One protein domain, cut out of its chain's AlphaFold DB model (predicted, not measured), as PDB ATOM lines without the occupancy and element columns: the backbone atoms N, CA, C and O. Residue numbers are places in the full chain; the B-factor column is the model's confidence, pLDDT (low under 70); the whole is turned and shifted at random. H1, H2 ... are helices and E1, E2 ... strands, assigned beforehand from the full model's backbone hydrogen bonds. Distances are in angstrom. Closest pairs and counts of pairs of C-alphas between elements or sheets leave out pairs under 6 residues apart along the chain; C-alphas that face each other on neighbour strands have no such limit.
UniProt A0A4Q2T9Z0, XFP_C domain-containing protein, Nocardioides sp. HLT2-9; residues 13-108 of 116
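Overview. This is residues 13 to 108 of the 116 residues of the protein "XFP_C domain-containing protein" of Nocardioides sp. HLT2-9 (UniProt A0A4Q2T9Z0). A flat, layered row: the short strand pair E1 and E2 stands between H1 on one side and H3 on the other, and H3 folds back beside the long helix H4 as a helical hairpin. H2 packs on the later part of H4, with residues 90 to 97 of H4, the chain folds back after H4 into the short H5, which comes close to H2, and residues 72 to 78, between H3 and H4 along the chain, stick out. The printed part has 96 residues with five named helices and two named strands, in the order E1, H1, E2, H2, H3, H4, H5, and the two-stranded sheet is parallel. The class is mostly helix. The whole is only just loose, close to compact, with a radius of gyration of the C-alphas of 15.2 A and spans of 47 by 35 by 16 A.

Along the chain. E1, residues 13 to 15, begins at C-alpha 13 (25.207, -3.004, -20.581) and is 6.7 A long. H1 is residues 20 to 27, 11.2 A, and E2 is residues 36 to 39, 9.5 A. H2 is residues 50 to 56, 10.4 A, and H3 is residues 61 to 70, 14.3 A. H4, residues 79 to 100, runs 30.8 A from C-alpha 79 (39.959, -1.909, -13.820). H5, residues 105 to 108, is 5.2 A long and ends at C-alpha 108 (39.171, 3.631, -38.232).

Arrangement. E1 and E2 are parallel neighbours at 33 degrees, with N 14 and O 37 at 2.9 A and N 39 and O 14 at 2.8 A, within hydrogen-bond range. With H1 they form a strand-helix-strand unit, two parallel neighbour strands with a helix between them along the chain, and its crossover is right-handed. The closest C-alphas of H1 and E2 are those of Pro 20 and Val 38, 5.5 A. The closest C-alphas of E1 and H3 are those of Val 13 and Ala 68, 6.4 A. H3 and H4 touch as a helical hairpin, opposite ways at a shallow tilt of 23 degrees, the closest C-alphas being Phe 62 and Cys 86 at 5.2 A. H4 touches H2 with residues 90 to 97 alone, at a steep tilt of 60 degrees, opposite ways; the C-alphas of Asp 52 and Val 97 come closest, 7.5 A. H2 and H5 are close but not clearly touching, with the C-alphas of Phe 51 and Ile 107 at 7.6 A. H1 is apart from H3. Each O i to N i+4 pair is within hydrogen-bond range in H1 and H3, against 2 of 3 in H2 and 17 of 18 in H4; H5 is too short for such a pair.

Size, cuts and confidence. The C-alphas of Pro 31 and Glu 99 are the farthest apart, 47.4 A. The printed part has no cut and no long link. The mean pLDDT of the printed part is 96.7, and no printed residue is under 70.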
ATOM      1  N   VAL A  13      24.896  -4.195 -19.786       97.69
ATOM      2  CA  VAL A  13      25.207  -3.004 -20.581       97.69
ATOM      3  C   VAL A  13      24.547  -3.166 -21.946       97.69
ATOM      4  O   VAL A  13      24.864  -4.097 -22.689       97.69
ATOM      5  N   PHE A  14      23.607  -2.282 -22.276       98.06
ATOM      6  CA  PHE A  14      22.806  -2.376 -23.493       98.06
ATOM      7  C   PHE A  14      23.033  -1.150 -24.382       98.06
ATOM      8  O   PHE A  14      22.570  -0.055 -24.075       98.06
ATOM      9  N   ALA A  15      23.715  -1.332 -25.512       98.31
ATOM     10  CA  ALA A  15      23.871  -0.294 -26.527       98.31
ATOM     11  C   ALA A  15      22.696  -0.339 -27.518       98.31
ATOM     12  O   ALA A  15      22.484  -1.345 -28.196       98.31
ATOM     13  N   PHE A  16      21.929   0.746 -27.608       98.25
ATOM     14  CA  PHE A  16      20.732   0.849 -28.435       98.25
ATOM     15  C   PHE A  16      20.846   1.969 -29.476       98.25
ATOM     16  O   PHE A  16      21.475   2.994 -29.243       98.25
ATOM     17  N   HIS A  17      20.220   1.783 -30.639       97.69
ATOM     18  CA  HIS A  17      20.238   2.780 -31.713       97.69
ATOM     19  C   HIS A  17      19.370   4.009 -31.398       97.69
ATOM     20  O   HIS A  17      19.742   5.131 -31.727       97.69
ATOM     21  N   GLY A  18      18.208   3.791 -30.777       97.25
ATOM     22  CA  GLY A  18      17.252   4.848 -30.459       97.25
ATOM     23  C   GLY A  18      17.382   5.367 -29.031       97.25
ATOM     24  O   GLY A  18      18.404   5.202 -28.366       97.25
ATOM     25  N   PHE A  19      16.302   5.969 -28.543       98.19
ATOM     26  CA  PHE A  19      16.228   6.499 -27.186       98.19
ATOM     27  C   PHE A  19      16.272   5.381 -26.128       98.19
ATOM     28  O   PHE A  19      15.463   4.450 -26.211       98.19
ATOM     29  N   PRO A  20      17.130   5.484 -25.088       97.56
ATOM     30  CA  PRO A  20      17.217   4.491 -24.008       97.56
ATOM     31  C   PRO A  20      15.873   4.175 -23.341       97.56
ATOM     32  O   PRO A  20      15.595   3.028 -22.992       97.56
ATOM     33  N   GLY A  21      15.002   5.183 -23.221       97.06
ATOM     34  CA  GLY A  21      13.677   5.044 -22.613       97.06
ATOM     35  C   GLY A  21      12.798   3.979 -23.274       97.06
ATOM     36  O   GLY A  21      12.033   3.319 -22.575       97.06
ATOM     37  N   ALA A  22      12.944   3.742 -24.582       97.69
ATOM     38  CA  ALA A  22      12.189   2.700 -25.277       97.69
ATOM     39  C   ALA A  22      12.540   1.298 -24.753       97.69
ATOM     40  O   ALA A  22      11.656   0.469 -24.546       97.69
ATOM     41  N   VAL A  23      13.821   1.040 -24.471       97.50
ATOM     42  CA  VAL A  23      14.260  -0.239 -23.896       97.50
ATOM     43  C   VAL A  23      13.745  -0.380 -22.467       97.50
ATOM     44  O   VAL A  23      13.190  -1.426 -22.139       97.50
ATOM     45  N   HIS A  24      13.838   0.672 -21.645       96.12
ATOM     46  CA  HIS A  24      13.303   0.650 -20.277       96.12
ATOM     47  C   HIS A  24      11.796   0.357 -20.240       96.12
ATOM     48  O   HIS A  24      11.347  -0.422 -19.405       96.12
ATOM     49  N   GLN A  25      11.021   0.909 -21.178       96.69
ATOM     50  CA  GLN A  25       9.595   0.600 -21.313       96.69
ATOM     51  C   GLN A  25       9.347  -0.859 -21.725       96.69
ATOM     52  O   GLN A  25       8.431  -1.487 -21.202       96.69
ATOM     53  N   LEU A  26      10.169  -1.423 -22.618       96.56
ATOM     54  CA  LEU A  26      10.042  -2.821 -23.056       96.56
ATOM     55  C   LEU A  26      10.348  -3.834 -21.946       96.56
ATOM     56  O   LEU A  26       9.735  -4.902 -21.903       96.56
ATOM     57  N   VAL A  27      11.304  -3.524 -21.065       96.00
ATOM     58  CA  VAL A  27      11.672  -4.406 -19.944       96.00
ATOM     59  C   VAL A  27      10.864  -4.134 -18.677       96.00
ATOM     60  O   VAL A  27      10.941  -4.914 -17.729       96.00
ATOM     61  N   HIS A  28      10.064  -3.068 -18.648       94.75
ATOM     62  CA  HIS A  28       9.238  -2.726 -17.498       94.75
ATOM     63  C   HIS A  28       8.327  -3.898 -17.086       94.75
ATOM     64  O   HIS A  28       7.676  -4.535 -17.915       94.75
ATOM     65  N   GLY A  29       8.284  -4.195 -15.784       92.62
ATOM     66  CA  GLY A  29       7.506  -5.307 -15.227       92.62
ATOM     67  C   GLY A  29       8.137  -6.695 -15.400       92.62
ATOM     68  O   GLY A  29       7.572  -7.679 -14.920       92.62
ATOM     69  N   ARG A  30       9.306  -6.812 -16.050       92.19
ATOM     70  CA  ARG A  30      10.120  -8.037 -16.008       92.19
ATOM     71  C   ARG A  30      10.879  -8.120 -14.673       92.19
ATOM     72  O   ARG A  30      11.212  -7.079 -14.109       92.19
ATOM     73  N   PRO A  31      11.186  -9.333 -14.175       91.81
ATOM     74  CA  PRO A  31      12.094  -9.493 -13.042       91.81
ATOM     75  C   PRO A  31      13.450  -8.832 -13.319       91.81
ATOM     76  O   PRO A  31      13.972  -8.967 -14.429       91.81
ATOM     77  N   ASP A  32      13.997  -8.145 -12.313       90.62
ATOM     78  CA  ASP A  32      15.330  -7.525 -12.333       90.62
ATOM     79  C   ASP A  32      15.536  -6.560 -13.521       90.62
ATOM     80  O   ASP A  32      16.562  -6.580 -14.201       90.62
ATOM     81  N   ALA A  33      14.520  -5.755 -13.852       93.00
ATOM     82  CA  ALA A  33      14.576  -4.798 -14.964       93.00
ATOM     83  C   ALA A  33      15.559  -3.633 -14.723       93.00
ATOM     84  O   ALA A  33      16.016  -3.005 -15.676       93.00
ATOM     85  N   ASP A  34      15.892  -3.361 -13.463       92.81
ATOM     86  CA  ASP A  34      16.852  -2.353 -13.009       92.81
ATOM     87  C   ASP A  34      18.311  -2.703 -13.336       92.81
ATOM     88  O   ASP A  34      19.137  -1.803 -13.440       92.81
ATOM     89  N   ARG A  35      18.617  -3.978 -13.614       94.50
ATOM     90  CA  ARG A  35      19.958  -4.423 -14.043       94.50
ATOM     91  C   ARG A  35      20.336  -3.997 -15.472       94.50
ATOM     92  O   ARG A  35      21.421  -4.328 -15.949       94.50
ATOM     93  N   PHE A  36      19.418  -3.372 -16.216       96.81
ATOM     94  CA  PHE A  36      19.654  -2.923 -17.590       96.81
ATOM     95  C   PHE A  36      20.188  -1.489 -17.614       96.81
ATOM     96  O   PHE A  36      19.441  -0.524 -17.450       96.81
ATOM     97  N   HIS A  37      21.473  -1.357 -17.929       97.12
ATOM     98  CA  HIS A  37      22.180  -0.093 -18.125       97.12
ATOM     99  C   HIS A  37      22.157   0.260 -19.608       97.12
ATOM    100  O   HIS A  37      23.008  -0.174 -20.389       97.12
ATOM    101  N   VAL A  38      21.121   0.988 -20.022       98.06
ATOM    102  CA  VAL A  38      20.874   1.276 -21.438       98.06
ATOM    103  C   VAL A  38      21.540   2.583 -21.852       98.06
ATOM    104  O   VAL A  38      21.287   3.643 -21.281       98.06
ATOM    105  N   ARG A  39      22.326   2.520 -22.924       98.38
ATOM    106  CA  ARG A  39      22.822   3.680 -23.663       98.38
ATOM    107  C   ARG A  39      22.180   3.750 -25.034       98.38
ATOM    108  O   ARG A  39      21.845   2.730 -25.625       98.38
ATOM    109  N   GLY A  40      22.032   4.958 -25.551       98.06
ATOM    110  CA  GLY A  40      21.340   5.200 -26.806       98.06
ATOM    111  C   GLY A  40      21.490   6.635 -27.260       98.06
ATOM    112  O   GLY A  40      22.290   7.391 -26.709       98.06
ATOM    113  N   PHE A  41      20.702   7.010 -28.258       98.31
ATOM    114  CA  PHE A  41      20.639   8.389 -28.713       98.31
ATOM    115  C   PHE A  41      20.070   9.294 -27.608       98.31
ATOM    116  O   PHE A  41      19.009   9.007 -27.049       98.31
ATOM    117  N   ILE A  42      20.782  10.379 -27.299       98.25
ATOM    118  CA  ILE A  42      20.419  11.378 -26.277       98.25
ATOM    119  C   ILE A  42      20.309  12.788 -26.877       98.25
ATOM    120  O   ILE A  42      20.589  13.781 -26.210       98.25
ATOM    121  N   GLU A  43      19.947  12.865 -28.160       98.00
ATOM    122  CA  GLU A  43      19.799  14.124 -28.910       98.00
ATOM    123  C   GLU A  43      21.073  14.968 -28.973       98.00
ATOM    124  O   GLU A  43      21.024  16.189 -29.101       98.00
ATOM    125  N   GLN A  44      22.235  14.319 -28.899       98.19
ATOM    126  CA  GLN A  44      23.515  14.979 -29.106       98.19
ATOM    127  C   GLN A  44      24.016  14.677 -30.510       98.19
ATOM    128  O   GLN A  44      24.121  13.521 -30.913       98.19
ATOM    129  N   GLY A  45      24.326  15.722 -31.268       95.44
ATOM    130  CA  GLY A  45      24.861  15.568 -32.608       95.44
ATOM    131  C   GLY A  45      25.092  16.894 -33.307       95.44
ATOM    132  O   GLY A  45      24.468  17.907 -33.004       95.44
ATOM    133  N   THR A  46      26.028  16.875 -34.246       95.88
ATOM    134  CA  THR A  46      26.348  17.980 -35.148       95.88
ATOM    135  C   THR A  46      27.030  17.405 -36.390       95.88
ATOM    136  O   THR A  46      27.192  16.189 -36.506       95.88
ATOM    137  N   THR A  47      27.443  18.259 -37.324       97.50
ATOM    138  CA  THR A  47      28.343  17.835 -38.402       97.50
ATOM    139  C   THR A  47      29.701  17.494 -37.787       97.50
ATOM    140  O   THR A  47      30.432  18.386 -37.368       97.50
ATOM    141  N   THR A  48      30.002  16.203 -37.672       97.81
ATOM    142  CA  THR A  48      31.237  15.668 -37.079       97.81
ATOM    143  C   THR A  48      31.535  14.282 -37.665       97.81
ATOM    144  O   THR A  48      30.824  13.814 -38.559       97.81
ATOM    145  N   THR A  49      32.588  13.622 -37.190       98.38
ATOM    146  CA  THR A  49      33.020  12.301 -37.653       98.38
ATOM    147  C   THR A  49      32.114  11.169 -37.132       98.38
ATOM    148  O   THR A  49      31.429  11.325 -36.112       98.38
ATOM    149  N   PRO A  50      32.077  10.002 -37.808       98.12
ATOM    150  CA  PRO A  50      31.195   8.904 -37.418       98.12
ATOM    151  C   PRO A  50      31.383   8.418 -35.976       98.12
ATOM    152  O   PRO A  50      30.392   8.212 -35.271       98.12
ATOM    153  N   PHE A  51      32.622   8.232 -35.510       98.44
ATOM    154  CA  PHE A  51      32.843   7.780 -34.137       98.44
ATOM    155  C   PHE A  51      32.595   8.895 -33.121       98.44
ATOM    156  O   PHE A  51      32.037   8.611 -32.058       98.44
ATOM    157  N   ASP A  52      32.897  10.154 -33.449       98.62
ATOM    158  CA  ASP A  52      32.565  11.292 -32.584       98.62
ATOM    159  C   ASP A  52      31.063  11.389 -32.310       98.62
ATOM    160  O   ASP A  52      30.655  11.624 -31.175       98.62
ATOM    161  N   MET A  53      30.217  11.052 -33.289       98.38
ATOM    162  CA  MET A  53      28.772  10.961 -33.065       98.38
ATOM    163  C   MET A  53      28.399   9.975 -31.941       98.38
ATOM    164  O   MET A  53      27.474  10.214 -31.159       98.38
ATOM    165  N   THR A  54      29.148   8.876 -31.804       98.38
ATOM    166  CA  THR A  54      28.967   7.912 -30.706       98.38
ATOM    167  C   THR A  54      29.525   8.426 -29.379       98.38
ATOM    168  O   THR A  54      28.985   8.105 -28.319       98.38
ATOM    169  N   VAL A  55      30.586   9.238 -29.412       98.56
ATOM    170  CA  VAL A  55      31.170   9.880 -28.227       98.56
ATOM    171  C   VAL A  55      30.213  10.931 -27.667       98.56
ATOM    172  O   VAL A  55      29.935  10.904 -26.468       98.56
ATOM    173  N   LEU A  56      29.633  11.775 -28.524       98.31
ATOM    174  CA  LEU A  56      28.641  12.791 -28.154       98.31
ATOM    175  C   LEU A  56      27.407  12.177 -27.480       98.31
ATOM    176  O   LEU A  56      26.933  12.683 -26.464       98.31
ATOM    177  N   ASN A  57      26.936  11.034 -27.987       98.62
ATOM    178  CA  ASN A  57      25.830  10.281 -27.384       98.62
ATOM    179  C   ASN A  57      26.264   9.361 -26.233       98.62
ATOM    180  O   ASN A  57      25.468   8.584 -25.709       98.62
ATOM    181  N   ARG A  58      27.536   9.429 -25.829       98.38
ATOM    182  CA  ARG A  58      28.134   8.615 -24.768       98.38
ATOM    183  C   ARG A  58      27.951   7.106 -24.959       98.38
ATOM    184  O   ARG A  58      27.901   6.390 -23.970       98.38
ATOM    185  N   ILE A  59      27.852   6.620 -26.195       98.31
ATOM    186  CA  ILE A  59      27.675   5.199 -26.561       98.31
ATOM    187  C   ILE A  59      28.913   4.614 -27.268       98.31
ATOM    188  O   ILE A  59      28.920   3.470 -27.713       98.31
ATOM    189  N   SER A  60      29.999   5.381 -27.370       98.44
ATOM    190  CA  SER A  60      31.273   4.896 -27.913       98.44
ATOM    191  C   SER A  60      31.807   3.675 -27.147       98.44
ATOM    192  O   SER A  60      31.553   3.547 -25.947       98.44
ATOM    193  N   ARG A  61      32.701   2.896 -27.767       97.75
ATOM    194  CA  ARG A  61      33.377   1.749 -27.128       97.75
ATOM    195  C   ARG A  61      33.996   2.061 -25.752       97.75
ATOM    196  O   ARG A  61      33.899   1.235 -24.856       97.75
ATOM    197  N   PHE A  62      34.561   3.257 -25.553       98.50
ATOM    198  CA  PHE A  62      35.173   3.657 -24.278       98.50
ATOM    199  C   PHE A  62      34.136   3.839 -23.164       98.50
ATOM    200  O   PHE A  62      34.315   3.344 -22.057       98.50
ATOM    201  N   HIS A  63      33.009   4.483 -23.477       98.69
ATOM    202  CA  HIS A  63      31.875   4.599 -22.560       98.69
ATOM    203  C   HIS A  63      31.303   3.227 -22.180       98.69
ATOM    204  O   HIS A  63      31.031   2.990 -21.008       98.69
ATOM    205  N   LEU A  64      31.179   2.309 -23.145       98.44
ATOM    206  CA  LEU A  64      30.669   0.958 -22.884       98.44
ATOM    207  C   LEU A  64      31.623   0.124 -22.013       98.44
ATOM    208  O   LEU A  64      31.163  -0.618 -21.151       98.44
ATOM    209  N   VAL A  65      32.942   0.268 -22.192       97.94
ATOM    210  CA  VAL A  65      33.937  -0.359 -21.303       97.94
ATOM    211  C   VAL A  65      33.813   0.187 -19.882       97.94
ATOM    212  O   VAL A  65      33.766  -0.593 -18.934       97.94
ATOM    213  N   MET A  66      33.707   1.509 -19.722       97.88
ATOM    214  CA  MET A  66      33.528   2.119 -18.401       97.88
ATOM    215  C   MET A  66      32.228   1.663 -17.724       97.88
ATOM    216  O   MET A  66      32.245   1.393 -16.527       97.88
ATOM    217  N   ASP A  67      31.127   1.510 -18.463       97.56
ATOM    218  CA  ASP A  67      29.888   0.940 -17.919       97.56
ATOM    219  C   ASP A  67      30.060  -0.505 -17.462       97.56
ATOM    220  O   ASP A  67      29.562  -0.871 -16.401       97.56
ATOM    221  N   ALA A  68      30.754  -1.331 -18.245       96.44
ATOM    222  CA  ALA A  68      30.996  -2.720 -17.876       96.44
ATOM    223  C   ALA A  68      31.838  -2.823 -16.594       96.44
ATOM    224  O   ALA A  68      31.564  -3.668 -15.747       96.44
ATOM    225  N   ILE A  69      32.828  -1.938 -16.427       96.00
ATOM    226  CA  ILE A  69      33.640  -1.851 -15.206       96.00
ATOM    227  C   ILE A  69      32.786  -1.396 -14.019       96.00
ATOM    228  O   ILE A  69      32.782  -2.057 -12.984       96.00
ATOM    229  N   ASN A  70      32.051  -0.291 -14.169       94.38
ATOM    230  CA  ASN A  70      31.282   0.321 -13.083       94.38
ATOM    231  C   ASN A  70      30.145  -0.578 -12.573       94.38
ATOM    232  O   ASN A  70      29.813  -0.514 -11.394       94.38
ATOM    233  N   ASN A  71      29.566  -1.406 -13.446       93.88
ATOM    234  CA  ASN A  71      28.464  -2.310 -13.108       93.88
ATOM    235  C   ASN A  71      28.930  -3.752 -12.841       93.88
ATOM    236  O   ASN A  71      28.114  -4.654 -12.688       93.88
ATOM    237  N   SER A  72      30.240  -4.007 -12.791       92.06
ATOM    238  CA  SER A  72      30.756  -5.318 -12.404       92.06
ATOM    239  C   SER A  72      30.646  -5.508 -10.891       92.06
ATOM    240  O   SER A  72      31.225  -4.758 -10.109       92.06
ATOM    241  N   HIS A  73      29.991  -6.588 -10.461       88.81
ATOM    242  CA  HIS A  73      29.938  -7.000  -9.049       88.81
ATOM    243  C   HIS A  73      31.280  -7.500  -8.496       88.81
ATOM    244  O   HIS A  73      31.413  -7.763  -7.301       88.81
ATOM    245  N   THR A  74      32.278  -7.660  -9.363       87.81
ATOM    246  CA  THR A  74      33.618  -8.117  -9.000       87.81
ATOM    247  C   THR A  74      34.652  -7.063  -9.352       87.81
ATOM    248  O   THR A  74      34.643  -6.522 -10.459       87.81
ATOM    249  N   SER A  75      35.576  -6.804  -8.427       85.56
ATOM    250  CA  SER A  75      36.743  -5.976  -8.719       85.56
ATOM    251  C   SER A  75      37.658  -6.731  -9.679       85.56
ATOM    252  O   SER A  75      38.149  -7.815  -9.359       85.56
ATOM    253  N   LEU A  76      37.849  -6.174 -10.872       87.44
ATOM    254  CA  LEU A  76      38.755  -6.725 -11.872       87.44
ATOM    255  C   LEU A  76      40.145  -6.101 -11.669       87.44
ATOM    256  O   LEU A  76      40.251  -4.870 -11.609       87.44
ATOM    257  N   PRO A  77      41.220  -6.904 -11.579       94.62
ATOM    258  CA  PRO A  77      42.580  -6.375 -11.604       94.62
ATOM    259  C   PRO A  77      42.783  -5.459 -12.820       94.62
ATOM    260  O   PRO A  77      42.384  -5.808 -13.930       94.62
ATOM    261  N   GLY A  78      43.360  -4.274 -12.609       96.38
ATOM    262  CA  GLY A  78      43.581  -3.285 -13.672       96.38
ATOM    263  C   GLY A  78      42.346  -2.473 -14.093       96.38
ATOM    264  O   GLY A  78      42.465  -1.619 -14.966       96.38
ATOM    265  N   ALA A  79      41.173  -2.663 -13.474       96.31
ATOM    266  CA  ALA A  79      39.959  -1.909 -13.820       96.31
ATOM    267  C   ALA A  79      40.141  -0.385 -13.739       96.31
ATOM    268  O   ALA A  79      39.695   0.337 -14.628       96.31
ATOM    269  N   GLY A  80      40.820   0.099 -12.693       96.38
ATOM    270  CA  GLY A  80      41.085   1.530 -12.519       96.38
ATOM    271  C   GLY A  80      42.005   2.092 -13.605       96.38
ATOM    272  O   GLY A  80      41.730   3.154 -14.154       96.38
ATOM    273  N   GLU A  81      43.054   1.356 -13.972       98.00
ATOM    274  CA  GLU A  81      43.966   1.740 -15.058       98.00
ATOM    275  C   GLU A  81      43.239   1.767 -16.406       98.00
ATOM    276  O   GLU A  81      43.365   2.730 -17.158       98.00
ATOM    277  N   LEU A  82      42.408   0.756 -16.681       97.69
ATOM    278  CA  LEU A  82      41.601   0.691 -17.897       97.69
ATOM    279  C   LEU A  82      40.575   1.832 -17.977       97.69
ATOM    280  O   LEU A  82      40.352   2.389 -19.055       97.69
ATOM    281  N   GLN A  83      39.963   2.205 -16.853       97.62
ATOM    282  CA  GLN A  83      39.051   3.345 -16.786       97.62
ATOM    283  C   GLN A  83      39.782   4.662 -17.071       97.62
ATOM    284  O   GLN A  83      39.313   5.444 -17.899       97.62
ATOM    285  N   THR A  84      40.945   4.884 -16.450       98.44
ATOM    286  CA  THR A  84      41.802   6.048 -16.729       98.44
ATOM    287  C   THR A  84      42.186   6.102 -18.204       98.44
ATOM    288  O   THR A  84      41.989   7.127 -18.854       98.44
ATOM    289  N   TRP A  85      42.619   4.975 -18.770       98.38
ATOM    290  CA  TRP A  85      42.965   4.882 -20.184       98.38
ATOM    291  C   TRP A  85      41.782   5.236 -21.099       98.38
ATOM    292  O   TRP A  85      41.953   5.972 -22.069       98.38
ATOM    293  N   CYS A  86      40.560   4.785 -20.785       98.62
ATOM    294  CA  CYS A  86      39.361   5.149 -21.551       98.62
ATOM    295  C   CYS A  86      39.100   6.664 -21.533       98.62
ATOM    296  O   CYS A  86      38.754   7.237 -22.568       98.62
ATOM    297  N   LEU A  87      39.272   7.316 -20.378       98.69
ATOM    298  CA  LEU A  87      39.126   8.768 -20.244       98.69
ATOM    299  C   LEU A  87      40.188   9.519 -21.060       98.69
ATOM    300  O   LEU A  87      39.864  10.491 -21.744       98.69
ATOM    301  N   GLU A  88      41.428   9.038 -21.051       98.62
ATOM    302  CA  GLU A  88      42.512   9.586 -21.870       98.62
ATOM    303  C   GLU A  88      42.236   9.428 -23.370       98.62
ATOM    304  O   GLU A  88      42.430  10.380 -24.128       98.62
ATOM    305  N   GLN A  89      41.714   8.276 -23.813       98.56
ATOM    306  CA  GLN A  89      41.329   8.086 -25.215       98.56
ATOM    307  C   GLN A  89      40.198   9.031 -25.633       98.56
ATOM    308  O   GLN A  89      40.244   9.583 -26.729       98.56
ATOM    309  N   LEU A  90      39.206   9.272 -24.767       98.69
ATOM    310  CA  LEU A  90      38.138  10.241 -25.033       98.69
ATOM    311  C   LEU A  90      38.680  11.675 -25.149       98.69
ATOM    312  O   LEU A  90      38.277  12.418 -26.050       98.69
ATOM    313  N   ALA A  91      39.617  12.061 -24.279       98.56
ATOM    314  CA  ALA A  91      40.273  13.365 -24.345       98.56
ATOM    315  C   ALA A  91      41.099  13.517 -25.634       98.56
ATOM    316  O   ALA A  91      40.963  14.512 -26.347       98.56
ATOM    317  N   ARG A  92      41.900  12.499 -25.978       98.44
ATOM    318  CA  ARG A  92      42.705  12.464 -27.207       98.44
ATOM    319  C   ARG A  92      41.833  12.520 -28.460       98.44
ATOM    320  O   ARG A  92      42.130  13.298 -29.362       98.44
ATOM    321  N   HIS A  93      40.748  11.746 -28.497       98.38
ATOM    322  CA  HIS A  93      39.756  11.770 -29.574       98.38
ATOM    323  C   HIS A  93      39.173  13.171 -29.765       98.38
ATOM    324  O   HIS A  93      39.173  13.693 -30.876       98.38
ATOM    325  N   THR A  94      38.751  13.810 -28.669       97.94
ATOM    326  CA  THR A  94      38.157  15.156 -28.700       97.94
ATOM    327  C   THR A  94      39.109  16.181 -29.317       97.94
ATOM    328  O   THR A  94      38.689  17.008 -30.126       97.94
ATOM    329  N   SER A  95      40.391  16.135 -28.950       98.25
ATOM    330  CA  SER A  95      41.406  17.009 -29.543       98.25
ATOM    331  C   SER A  95      41.640  16.683 -31.021       98.25
ATOM    332  O   SER A  95      41.650  17.590 -31.849       98.25
ATOM    333  N   HIS A  96      41.760  15.397 -31.366       98.31
ATOM    334  CA  HIS A  96      42.071  14.954 -32.723       98.31
ATOM    335  C   HIS A  96      40.985  15.328 -33.734       98.31
ATOM    336  O   HIS A  96      41.306  15.915 -34.765       98.31
ATOM    337  N   VAL A  97      39.709  15.073 -33.420       98.06
ATOM    338  CA  VAL A  97      38.584  15.403 -34.312       98.06
ATOM    339  C   VAL A  97      38.502  16.904 -34.575       98.06
ATOM    340  O   VAL A  97      38.249  17.312 -35.705       98.06
ATOM    341  N   ARG A  98      38.762  17.742 -33.565       96.88
ATOM    342  CA  ARG A  98      38.738  19.207 -33.721       96.88
ATOM    343  C   ARG A  98      39.858  19.737 -34.609       96.88
ATOM    344  O   ARG A  98      39.666  20.748 -35.273       96.88
ATOM    345  N   GLU A  99      41.018  19.097 -34.573       98.19
ATOM    346  CA  GLU A  99      42.195  19.532 -35.325       98.19
ATOM    347  C   GLU A  99      42.225  18.955 -36.746       98.19
ATOM    348  O   GLU A  99      42.580  19.659 -37.687       98.19
ATOM    349  N   HIS A 100      41.817  17.695 -36.912       97.56
ATOM    350  CA  HIS A 100      42.011  16.936 -38.150       97.56
ATOM    351  C   HIS A 100      40.712  16.647 -38.904       97.56
ATOM    352  O   HIS A 100      40.772  16.250 -40.062       97.56
ATOM    353  N   MET A 101      39.543  16.838 -38.278       97.00
ATOM    354  CA  MET A 101      38.228  16.513 -38.855       97.00
ATOM    355  C   MET A 101      38.090  15.039 -39.279       97.00
ATOM    356  O   MET A 101      37.274  14.695 -40.133       97.00
ATOM    357  N   GLU A 102      38.873  14.161 -38.655       97.75
ATOM    358  CA  GLU A 102      38.912  12.725 -38.907       97.75
ATOM    359  C   GLU A 102      38.911  11.962 -37.574       97.75
ATOM    360  O   GLU A 102      39.363  12.470 -36.548       97.75
ATOM    361  N   ASP A 103      38.370  10.742 -37.578       98.44
ATOM    362  CA  ASP A 103      38.481   9.842 -36.429       98.44
ATOM    363  C   ASP A 103      39.922   9.339 -36.280       98.44
ATOM    364  O   ASP A 103      40.629   9.148 -37.273       98.44
ATOM    365  N   LEU A 104      40.326   9.047 -35.038       97.44
ATOM    366  CA  LEU A 104      41.650   8.504 -34.732       97.44
ATOM    367  C   LEU A 104      41.976   7.255 -35.585       97.44
ATOM    368  O   LEU A 104      41.092   6.414 -35.795       97.44
ATOM    369  N   PRO A 105      43.232   7.064 -36.034       96.12
ATOM    370  CA  PRO A 105      43.607   5.911 -36.853       96.12
ATOM    371  C   PRO A 105      43.230   4.568 -36.218       96.12
ATOM    372  O   PRO A 105      42.634   3.719 -36.871       96.12
ATOM    373  N   GLU A 106      43.466   4.391 -34.918       94.56
ATOM    374  CA  GLU A 106      43.103   3.164 -34.198       94.56
ATOM    375  C   GLU A 106      41.588   2.918 -34.104       94.56
ATOM    376  O   GLU A 106      41.154   1.800 -33.828       94.56
ATOM    377  N   ILE A 107      40.765   3.948 -34.319       96.62
ATOM    378  CA  ILE A 107      39.311   3.817 -34.387       96.62
ATOM    379  C   ILE A 107      38.896   3.321 -35.768       96.62
ATOM    380  O   ILE A 107      38.089   2.393 -35.847       96.62
ATOM    381  N   ARG A 108      39.465   3.919 -36.821       95.62
ATOM    382  CA  ARG A 108      39.171   3.631 -38.232       95.62
ATOM    383  C   ARG A 108      39.679   2.270 -38.677       95.62
ATOM    384  O   ARG A 108      38.969   1.537 -39.354       95.62
TER     385      ARG A 108